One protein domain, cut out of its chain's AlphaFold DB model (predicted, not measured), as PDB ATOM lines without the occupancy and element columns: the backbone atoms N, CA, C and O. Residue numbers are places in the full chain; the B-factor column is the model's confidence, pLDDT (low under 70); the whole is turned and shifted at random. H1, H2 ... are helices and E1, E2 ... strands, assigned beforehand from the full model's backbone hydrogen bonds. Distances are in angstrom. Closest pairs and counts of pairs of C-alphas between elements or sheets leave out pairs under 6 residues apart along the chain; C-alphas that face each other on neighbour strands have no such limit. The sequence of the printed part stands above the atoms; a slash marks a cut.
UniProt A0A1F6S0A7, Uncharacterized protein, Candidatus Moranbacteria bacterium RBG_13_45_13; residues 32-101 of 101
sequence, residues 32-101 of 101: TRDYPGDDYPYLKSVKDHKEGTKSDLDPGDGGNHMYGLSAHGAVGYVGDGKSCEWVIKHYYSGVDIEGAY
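This is residues 32 to 101 of the 101 residues of an uncharacterized protein of Candidatus Moranbacteria bacterium RBG_13_45_13 (UniProt A0A1F6S0A7). This is a model with little regular structure: two short helices, H1 and H2, pack on each other at a steep angle, residues 32 to 70 before them wind in wide loops, and a short strand, E1, lies near one end of the longest axis. The 70 printed residues hold H1, H2 and E1, in that order; the class is mostly helix, with 21 residues in named elements. The whole is only just compact, close to loose, with a radius of gyration of the C-alphas of 12.9 A and spans of 41 by 33 by 19 A.

H1, residues 71 to 79, and H2, residues 84 to 91, touch, the closest C-alphas being those of Ala 74 and Val 87, 6.1 A apart. They run opposite ways at a steep tilt of 49 degrees. In both, every O i to N i+4 pair is within hydrogen-bond range. E1, residues 96 to 99, pairs with no named strand; its closest C-alpha to H2 is that of Ile 97, 7.4 A from Glu 85. H1 and E1 are apart.

H1 spans 12.5 A from C-alpha 71 at (43.759, 92.546, 51.269), H2 11.0 A, and E1 9.9 A to C-alpha 99 at (54.885, 100.060, 69.697).

The C-alphas farthest apart, of Asp 56 and Tyr 101, are 43.0 A apart. The printed part has no cut, and both links are tight. Residues 100 to 101 have pLDDT under 70.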
ATOM      1  N   THR A  32      36.554  85.012  56.118       95.88
ATOM      2  CA  THR A  32      37.829  84.360  56.423       95.88
ATOM      3  C   THR A  32      37.593  82.974  57.029       95.88
ATOM      4  O   THR A  32      36.461  82.591  57.344       95.88
ATOM      5  N   ARG A  33      38.657  82.195  57.209       94.25
ATOM      6  CA  ARG A  33      38.619  80.858  57.811       94.25
ATOM      7  C   ARG A  33      39.227  80.867  59.206       94.25
ATOM      8  O   ARG A  33      40.127  81.653  59.496       94.25
ATOM      9  N   ASP A  34      38.740  79.957  60.041       94.69
ATOM     10  CA  ASP A  34      39.378  79.650  61.315       94.69
ATOM     11  C   ASP A  34      40.753  79.046  61.059       94.69
ATOM     12  O   ASP A  34      40.888  78.116  60.262       94.69
ATOM     13  N   TYR A  35      41.773  79.567  61.735       93.00
ATOM     14  CA  TYR A  35      43.093  78.961  61.663       93.00
ATOM     15  C   TYR A  35      43.074  77.604  62.385       93.00
ATOM     16  O   TYR A  35      42.475  77.506  63.459       93.00
ATOM     17  N   PRO A  36      43.688  76.549  61.819       90.38
ATOM     18  CA  PRO A  36      43.653  75.220  62.416       90.38
ATOM     19  C   PRO A  36      44.369  75.182  63.772       90.38
ATOM     20  O   PRO A  36      45.458  75.734  63.929       90.38
ATOM     21  N   GLY A  37      43.771  74.468  64.729       89.44
ATOM     22  CA  GLY A  37      44.284  74.333  66.095       89.44
ATOM     23  C   GLY A  37      43.836  75.451  67.042       89.44
ATOM     24  O   GLY A  37      43.057  76.332  66.679       89.44
ATOM     25  N   ASP A  38      44.336  75.400  68.278       88.00
ATOM     26  CA  ASP A  38      43.902  76.283  69.373       88.00
ATOM     27  C   ASP A  38      44.945  77.344  69.768       88.00
ATOM     28  O   ASP A  38      44.663  78.225  70.582       88.00
ATOM     29  N   ASP A  39      46.136  77.308  69.161       90.88
ATOM     30  CA  ASP A  39      47.257  78.196  69.503       90.88
ATOM     31  C   ASP A  39      47.006  79.664  69.119       90.88
ATOM     32  O   ASP A  39      47.592  80.580  69.701       90.88
ATOM     33  N   TYR A  40      46.099  79.901  68.164       94.00
ATOM     34  CA  TYR A  40      45.800  81.223  67.613       94.00
ATOM     35  C   TYR A  40      44.313  81.581  67.766       94.00
ATOM     36  O   TYR A  40      43.585  81.703  66.778       94.00
ATOM     37  N   PRO A  41      43.826  81.791  69.003       95.06
ATOM     38  CA  PRO A  41      42.404  82.019  69.277       95.06
ATOM     39  C   PRO A  41      41.852  83.308  68.648       95.06
ATOM     40  O   PRO A  41      40.639  83.451  68.528       95.06
ATOM     41  N   TYR A  42      42.728  84.228  68.245       95.12
ATOM     42  CA  TYR A  42      42.394  85.486  67.581       95.12
ATOM     43  C   TYR A  42      42.235  85.356  66.052       95.12
ATOM     44  O   TYR A  42      41.770  86.301  65.416       95.12
ATOM     45  N   LEU A  43      42.589  84.211  65.451       96.75
ATOM     46  CA  LEU A  43      42.398  83.922  64.024       96.75
ATOM     47  C   LEU A  43      41.114  83.117  63.798       96.75
ATOM     48  O   LEU A  43      41.146  81.898  63.608       96.75
ATOM     49  N   LYS A  44      39.977  83.811  63.838       96.00
ATOM     50  CA  LYS A  44      38.652  83.215  63.630       96.00
ATOM     51  C   LYS A  44      38.020  83.662  62.321       96.00
ATOM     52  O   LYS A  44      38.369  84.707  61.770       96.00
ATOM     53  N   SER A  45      37.073  82.860  61.843       96.56
ATOM     54  CA  SER A  45      36.238  83.208  60.701       96.56
ATOM     55  C   SER A  45      35.438  84.476  61.003       96.56
ATOM     56  O   SER A  45      34.638  84.522  61.939       96.56
ATOM     57  N   VAL A  46      35.646  85.508  60.192       97.19
ATOM     58  CA  VAL A  46      34.895  86.762  60.226       97.19
ATOM     59  C   VAL A  46      34.360  87.078  58.841       97.19
ATOM     60  O   VAL A  46      34.929  86.678  57.826       97.19
ATOM     61  N   LYS A  47      33.253  87.818  58.795       97.19
ATOM     62  CA  LYS A  47      32.697  88.325  57.541       97.19
ATOM     63  C   LYS A  47      33.709  89.247  56.853       97.19
ATOM     64  O   LYS A  47      34.268  90.130  57.501       97.19
ATOM     65  N   ASP A  48      33.889  89.059  55.552       97.00
ATOM     66  CA  ASP A  48      34.700  89.931  54.706       97.00
ATOM     67  C   ASP A  48      33.836  91.053  54.097       97.00
ATOM     68  O   ASP A  48      32.599  91.003  54.061       97.00
ATOM     69  N   HIS A  49      34.497  92.099  53.621       97.94
ATOM     70  CA  HIS A  49      33.884  93.137  52.821       97.94
ATOM     71  C   HIS A  49      33.565  92.624  51.407       97.94
ATOM     72  O   HIS A  49      34.251  91.756  50.864       97.94
ATOM     73  N   LYS A  50      32.559  93.225  50.760       96.00
ATOM     74  CA  LYS A  50      32.136  92.865  49.391       96.00
ATOM     75  C   LYS A  50      33.279  92.946  48.369       96.00
ATOM     76  O   LYS A  50      33.384  92.086  47.510       96.00
ATOM     77  N   GLU A  51      34.172  93.928  48.513       95.38
ATOM     78  CA  GLU A  51      35.331  94.111  47.618       95.38
ATOM     79  C   GLU A  51      36.374  92.994  47.776       95.38
ATOM     80  O   GLU A  51      37.128  92.712  46.851       95.38
ATOM     81  N   GLY A  52      36.409  92.339  48.942       94.00
ATOM     82  CA  GLY A  52      37.243  91.168  49.208       94.00
ATOM     83  C   GLY A  52      36.605  89.843  48.796       94.00
ATOM     84  O   GLY A  52      37.259  88.811  48.893       94.00
ATOM     85  N   THR A  53      35.358  89.853  48.320       93.81
ATOM     86  CA  THR A  53      34.570  88.641  48.062       93.81
ATOM     87  C   THR A  53      34.620  88.241  46.588       93.81
ATOM     88  O   THR A  53      34.301  89.047  45.715       93.81
ATOM     89  N   LYS A  54      34.931  86.974  46.297       91.25
ATOM     90  CA  LYS A  54      34.621  86.343  45.003       91.25
ATOM     91  C   LYS A  54      33.849  85.054  45.247       91.25
ATOM     92  O   LYS A  54      34.295  84.204  46.006       91.25
ATOM     93  N   SER A  55      32.698  84.930  44.597       80.06
ATOM     94  CA  SER A  55      31.745  83.828  44.776       80.06
ATOM     95  C   SER A  55      32.306  82.450  44.430       80.06
ATOM     96  O   SER A  55      31.878  81.467  45.021       80.06
ATOM     97  N   ASP A  56      33.267  82.388  43.510       80.75
ATOM     98  CA  ASP A  56      33.781  81.137  42.941       80.75
ATOM     99  C   ASP A  56      35.191  80.799  43.456       80.75
ATOM    100  O   ASP A  56      36.012  80.236  42.737       80.75
ATOM    101  N   LEU A  57      35.509  81.219  44.686       82.00
ATOM    102  CA  LEU A  57      36.786  80.929  45.338       82.00
ATOM    103  C   LEU A  57      36.660  79.732  46.280       82.00
ATOM    104  O   LEU A  57      36.058  79.839  47.348       82.00
ATOM    105  N   ASP A  58      37.342  78.643  45.941       78.62
ATOM    106  CA  ASP A  58      37.534  77.526  46.861       78.62
ATOM    107  C   ASP A  58      38.780  77.742  47.748       78.62
ATOM    108  O   ASP A  58      39.814  78.232  47.278       78.62
ATOM    109  N   PRO A  59      38.734  77.374  49.044       72.00
ATOM    110  CA  PRO A  59      39.917  77.375  49.899       72.00
ATOM    111  C   PRO A  59      41.029  76.492  49.320       72.00
ATOM    112  O   PRO A  59      40.828  75.306  49.069       72.00
ATOM    113  N   GLY A  60      42.223  77.060  49.155       70.00
ATOM    114  CA  GLY A  60      43.385  76.378  48.582       70.00
ATOM    115  C   GLY A  60      43.541  76.550  47.072       70.00
ATOM    116  O   GLY A  60      44.628  76.266  46.561       70.00
ATOM    117  N   ASP A  61      42.535  77.082  46.368       75.69
ATOM    118  CA  ASP A  61      42.686  77.426  44.955       75.69
ATOM    119  C   ASP A  61      43.764  78.507  44.782       75.69
ATOM    120  O   ASP A  61      43.807  79.507  45.507       75.69
ATOM    121  N   GLY A  62      44.719  78.257  43.887       73.88
ATOM    122  CA  GLY A  62      45.898  79.109  43.702       73.88
ATOM    123  C   GLY A  62      46.750  79.339  44.964       73.88
ATOM    124  O   GLY A  62      47.492  80.318  45.016       73.88
ATOM    125  N   GLY A  63      46.639  78.488  45.994       79.50
ATOM    126  CA  GLY A  63      47.315  78.677  47.286       79.50
ATOM    127  C   GLY A  63      46.634  79.691  48.216       79.50
ATOM    128  O   GLY A  63      47.216  80.086  49.229       79.50
ATOM    129  N   ASN A  64      45.407  80.117  47.902       85.44
ATOM    130  CA  ASN A  64      44.659  81.065  48.717       85.44
ATOM    131  C   ASN A  64      44.069  80.394  49.969       85.44
ATOM    132  O   ASN A  64      43.071  79.679  49.905       85.44
ATOM    133  N   HIS A  65      44.672  80.651  51.127       90.31
ATOM    134  CA  HIS A  65      44.308  79.992  52.384       90.31
ATOM    135  C   HIS A  65      43.153  80.666  53.150       90.31
ATOM    136  O   HIS A  65      42.577  80.043  54.036       90.31
ATOM    137  N   MET A  66      42.810  81.925  52.836       94.00
ATOM    138  CA  MET A  66      41.700  82.681  53.454       94.00
ATOM    139  C   MET A  66      41.776  82.866  54.988       94.00
ATOM    140  O   MET A  66      40.771  83.151  55.638       94.00
ATOM    141  N   TYR A  67      42.960  82.723  55.586       95.19
ATOM    142  CA  TYR A  67      43.185  82.969  57.019       95.19
ATOM    143  C   TYR A  67      43.570  84.426  57.261       95.19
ATOM    144  O   TYR A  67      44.415  84.958  56.540       95.19
ATOM    145  N   GLY A  68      43.022  85.023  58.320       96.50
ATOM    146  CA  GLY A  68      43.374  86.377  58.742       96.50
ATOM    147  C   GLY A  68      42.897  87.447  57.762       96.50
ATOM    148  O   GLY A  68      41.743  87.436  57.348       96.50
ATOM    149  N   LEU A  69      43.756  88.408  57.428       97.75
ATOM    150  CA  LEU A  69      43.347  89.613  56.701       97.75
ATOM    151  C   LEU A  69      43.122  89.362  55.202       97.75
ATOM    152  O   LEU A  69      43.990  88.832  54.516       97.75
ATOM    153  N   SER A  70      41.990  89.831  54.674       96.94
ATOM    154  CA  SER A  70      41.727  89.935  53.231       96.94
ATOM    155  C   SER A  70      42.210  91.289  52.712       96.94
ATOM    156  O   SER A  70      41.758  92.330  53.188       96.94
ATOM    157  N   ALA A  71      43.145  91.310  51.758       95.81
ATOM    158  CA  ALA A  71      43.759  92.546  51.269       95.81
ATOM    159  C   ALA A  71      42.738  93.452  50.566       95.81
ATOM    160  O   ALA A  71      42.649  94.643  50.869       95.81
ATOM    161  N   HIS A  72      41.926  92.889  49.668       96.12
ATOM    162  CA  HIS A  72      40.862  93.644  49.005       96.12
ATOM    163  C   HIS A  72      39.724  93.994  49.968       96.12
ATOM    164  O   HIS A  72      39.155  95.085  49.889       96.12
ATOM    165  N   GLY A  73      39.458  93.120  50.940       97.56
ATOM    166  CA  GLY A  73      38.521  93.405  52.013       97.56
ATOM    167  C   GLY A  73      38.939  94.610  52.857       97.56
ATOM    168  O   GLY A  73      38.141  95.508  53.118       97.56
ATOM    169  N   ALA A  74      40.216  94.668  53.242       97.69
ATOM    170  CA  ALA A  74      40.817  95.777  53.978       97.69
ATOM    171  C   ALA A  74      40.715  97.103  53.215       97.69
ATOM    172  O   ALA A  74      40.307  98.104  53.801       97.69
ATOM    173  N   VAL A  75      41.023  97.110  51.913       97.19
ATOM    174  CA  VAL A  75      40.860  98.301  51.060       97.19
ATOM    175  C   VAL A  75      39.406  98.768  51.049       97.19
ATOM    176  O   VAL A  75      39.155  99.960  51.202       97.19
ATOM    177  N   GLY A  76      38.454  97.840  50.927       97.50
ATOM    178  CA  GLY A  76      37.031  98.156  50.977       97.50
ATOM    179  C   GLY A  76      36.607  98.803  52.297       97.50
ATOM    180  O   GLY A  76      36.014  99.876  52.289       97.50
ATOM    181  N   TYR A  77      36.994  98.222  53.435       98.06
ATOM    182  CA  TYR A  77      36.698  98.806  54.746       98.06
ATOM    183  C   TYR A  77      37.341 100.183  54.952       98.06
ATOM    184  O   TYR A  77      36.714 101.066  55.534       98.06
ATOM    185  N   VAL A  78      38.570 100.397  54.472       97.19
ATOM    186  CA  VAL A  78      39.198 101.728  54.501       97.19
ATOM    187  C   VAL A  78      38.439 102.713  53.608       97.19
ATOM    188  O   VAL A  78      38.225 103.852  54.018       97.19
ATOM    189  N   GLY A  79      37.979 102.281  52.431       96.56
ATOM    190  CA  GLY A  79      37.111 103.074  51.551       96.56
ATOM    191  C   GLY A  79      35.792 103.483  52.215       96.56
ATOM    192  O   GLY A  79      35.333 104.605  52.018       96.56
ATOM    193  N   ASP A  80      35.252 102.628  53.085       97.69
ATOM    194  CA  ASP A  80      34.088 102.906  53.938       97.69
ATOM    195  C   ASP A  80      34.417 103.791  55.165       97.69
ATOM    196  O   ASP A  80      33.575 104.004  56.043       97.69
ATOM    197  N   GLY A  81      35.646 104.306  55.269       96.81
ATOM    198  CA  GLY A  81      36.086 105.208  56.335       96.81
ATOM    199  C   GLY A  81      36.570 104.512  57.610       96.81
ATOM    200  O   GLY A  81      36.736 105.169  58.641       96.81
ATOM    201  N   LYS A  82      36.800 103.194  57.592       97.50
ATOM    202  CA  LYS A  82      37.399 102.489  58.736       97.50
ATOM    203  C   LYS A  82      38.888 102.805  58.849       97.50
ATOM    204  O   LYS A  82      39.606 102.888  57.856       97.50
ATOM    205  N   SER A  83      39.369 102.939  60.082       95.31
ATOM    206  CA  SER A  83      40.798 103.109  60.343       95.31
ATOM    207  C   SER A  83      41.561 101.798  60.137       95.31
ATOM    208  O   SER A  83      41.000 100.708  60.254       95.31
ATOM    209  N   CYS A  84      42.873 101.898  59.903       92.94
ATOM    210  CA  CYS A  84      43.762 100.733  59.850       92.94
ATOM    211  C   CYS A  84      43.652  99.875  61.123       92.94
ATOM    212  O   CYS A  84      43.537  98.656  61.043       92.94
ATOM    213  N   GLU A  85      43.593 100.511  62.298       94.62
ATOM    214  CA  GLU A  85      43.422  99.802  63.568       94.62
ATOM    215  C   GLU A  85      42.116  99.006  63.621       94.62
ATOM    216  O   GLU A  85      42.117  97.849  64.042       94.62
ATOM    217  N   TRP A  86      41.014  99.597  63.153       96.88
ATOM    218  CA  TRP A  86      39.740  98.894  63.079       96.88
ATOM    219  C   TRP A  86      39.840  97.673  62.161       96.88
ATOM    220  O   TRP A  86      39.382  96.597  62.531       96.88
ATOM    221  N   VAL A  87      40.479  97.818  60.996       97.69
ATOM    222  CA  VAL A  87      40.648  96.720  60.030       97.69
ATOM    223  C   VAL A  87      41.458  95.574  60.632       97.69
ATOM    224  O   VAL A  87      41.051  94.419  60.532       97.69
ATOM    225  N   ILE A  88      42.572  95.876  61.300       96.88
ATOM    226  CA  ILE A  88      43.389  94.868  61.985       96.88
ATOM    227  C   ILE A  88      42.567  94.147  63.059       96.88
ATOM    228  O   ILE A  88      42.518  92.921  63.062       96.88
ATOM    229  N   LYS A  89      41.863  94.886  63.924       96.94
ATOM    230  CA  LYS A  89      41.050  94.297  65.001       96.94
ATOM    231  C   LYS A  89      39.823  93.530  64.496       96.94
ATOM    232  O   LYS A  89      39.348  92.633  65.186       96.94
ATOM    233  N   HIS A  90      39.314  93.860  63.308       97.75
ATOM    234  CA  HIS A  90      38.240  93.113  62.648       97.75
ATOM    235  C   HIS A  90      38.714  91.727  62.202       97.75
ATOM    236  O   HIS A  90      38.045  90.736  62.478       97.75
ATOM    237  N   TYR A  91      39.881  91.640  61.555       98.12
ATOM    238  CA  TYR A  91      40.425  90.365  61.066       98.12
ATOM    239  C   TYR A  91      41.130  89.526  62.135       98.12
ATOM    240  O   TYR A  91      41.219  88.306  61.996       98.12
ATOM    241  N   TYR A  92      41.628  90.164  63.192       97.56
ATOM    242  CA  TYR A  92      42.349  89.516  64.279       97.56
ATOM    243  C   TYR A  92      41.681  89.878  65.608       97.56
ATOM    244  O   TYR A  92      41.869  90.962  66.156       97.56
ATOM    245  N   SER A  93      40.859  88.974  66.133       93.56
ATOM    246  CA  SER A  93      39.996  89.271  67.280       93.56
ATOM    247  C   SER A  93      40.775  89.364  68.592       93.56
ATOM    248  O   SER A  93      41.444  88.419  68.997       93.56
ATOM    249  N   GLY A  94      40.632  90.480  69.309       93.44
ATOM    250  CA  GLY A  94      41.255  90.663  70.625       93.44
ATOM    251  C   GLY A  94      42.769  90.883  70.582       93.44
ATOM    252  O   GLY A  94      43.440  90.605  71.572       93.44
ATOM    253  N   VAL A  95      43.300  91.337  69.442       96.19
ATOM    254  CA  VAL A  95      44.687  91.803  69.337       96.19
ATOM    255  C   VAL A  95      44.810  93.276  69.714       96.19
ATOM    256  O   VAL A  95      43.884  94.073  69.527       96.19
ATOM    257  N   ASP A  96      46.004  93.635  70.153       94.94
ATOM    258  CA  ASP A  96      46.443  94.996  70.401       94.94
ATOM    259  C   ASP A  96      47.450  95.431  69.331       94.94
ATOM    260  O   ASP A  96      48.111  94.606  68.694       94.94
ATOM    261  N   ILE A  97      47.545  96.741  69.105       92.81
ATOM    262  CA  ILE A  97      48.575  97.331  68.247       92.81
ATOM    263  C   ILE A  97      49.551  98.060  69.160       92.81
ATOM    264  O   ILE A  97      49.226  99.108  69.716       92.81
ATOM    265  N   GLU A  98      50.736  97.487  69.318       90.31
ATOM    266  CA  GLU A  98      51.751  97.948  70.262       90.31
ATOM    267  C   GLU A  98      52.930  98.584  69.521       90.31
ATOM    268  O   GLU A  98      53.254  98.200  68.398       90.31
ATOM    269  N   GLY A  99      53.586  99.563  70.147       83.19
ATOM    270  CA  GLY A  99      54.885 100.060  69.697       83.19
ATOM    271  C   GLY A  99      56.000  99.121  70.161       83.19
ATOM    272  O   GLY A  99      56.096  98.818  71.345       83.19
ATOM    273  N   ALA A 100      56.835  98.659  69.239       69.31
ATOM    274  CA  ALA A 100      57.941  97.736  69.472       69.31
ATOM    275  C   ALA A 100      59.263  98.430  69.859       69.31
ATOM    276  O   ALA A 100      60.272  97.742  70.013       69.31
ATOM    277  N   TYR A 101      59.281  99.760  69.996       60.41
ATOM    278  CA  TYR A 101      60.402 100.555  70.513       60.41
ATOM    279  C   TYR A 101      59.969 101.988  70.841       60.41
ATOM    280  O   TYR A 101      58.933 102.435  70.292       60.41
TER     281      TYR A 101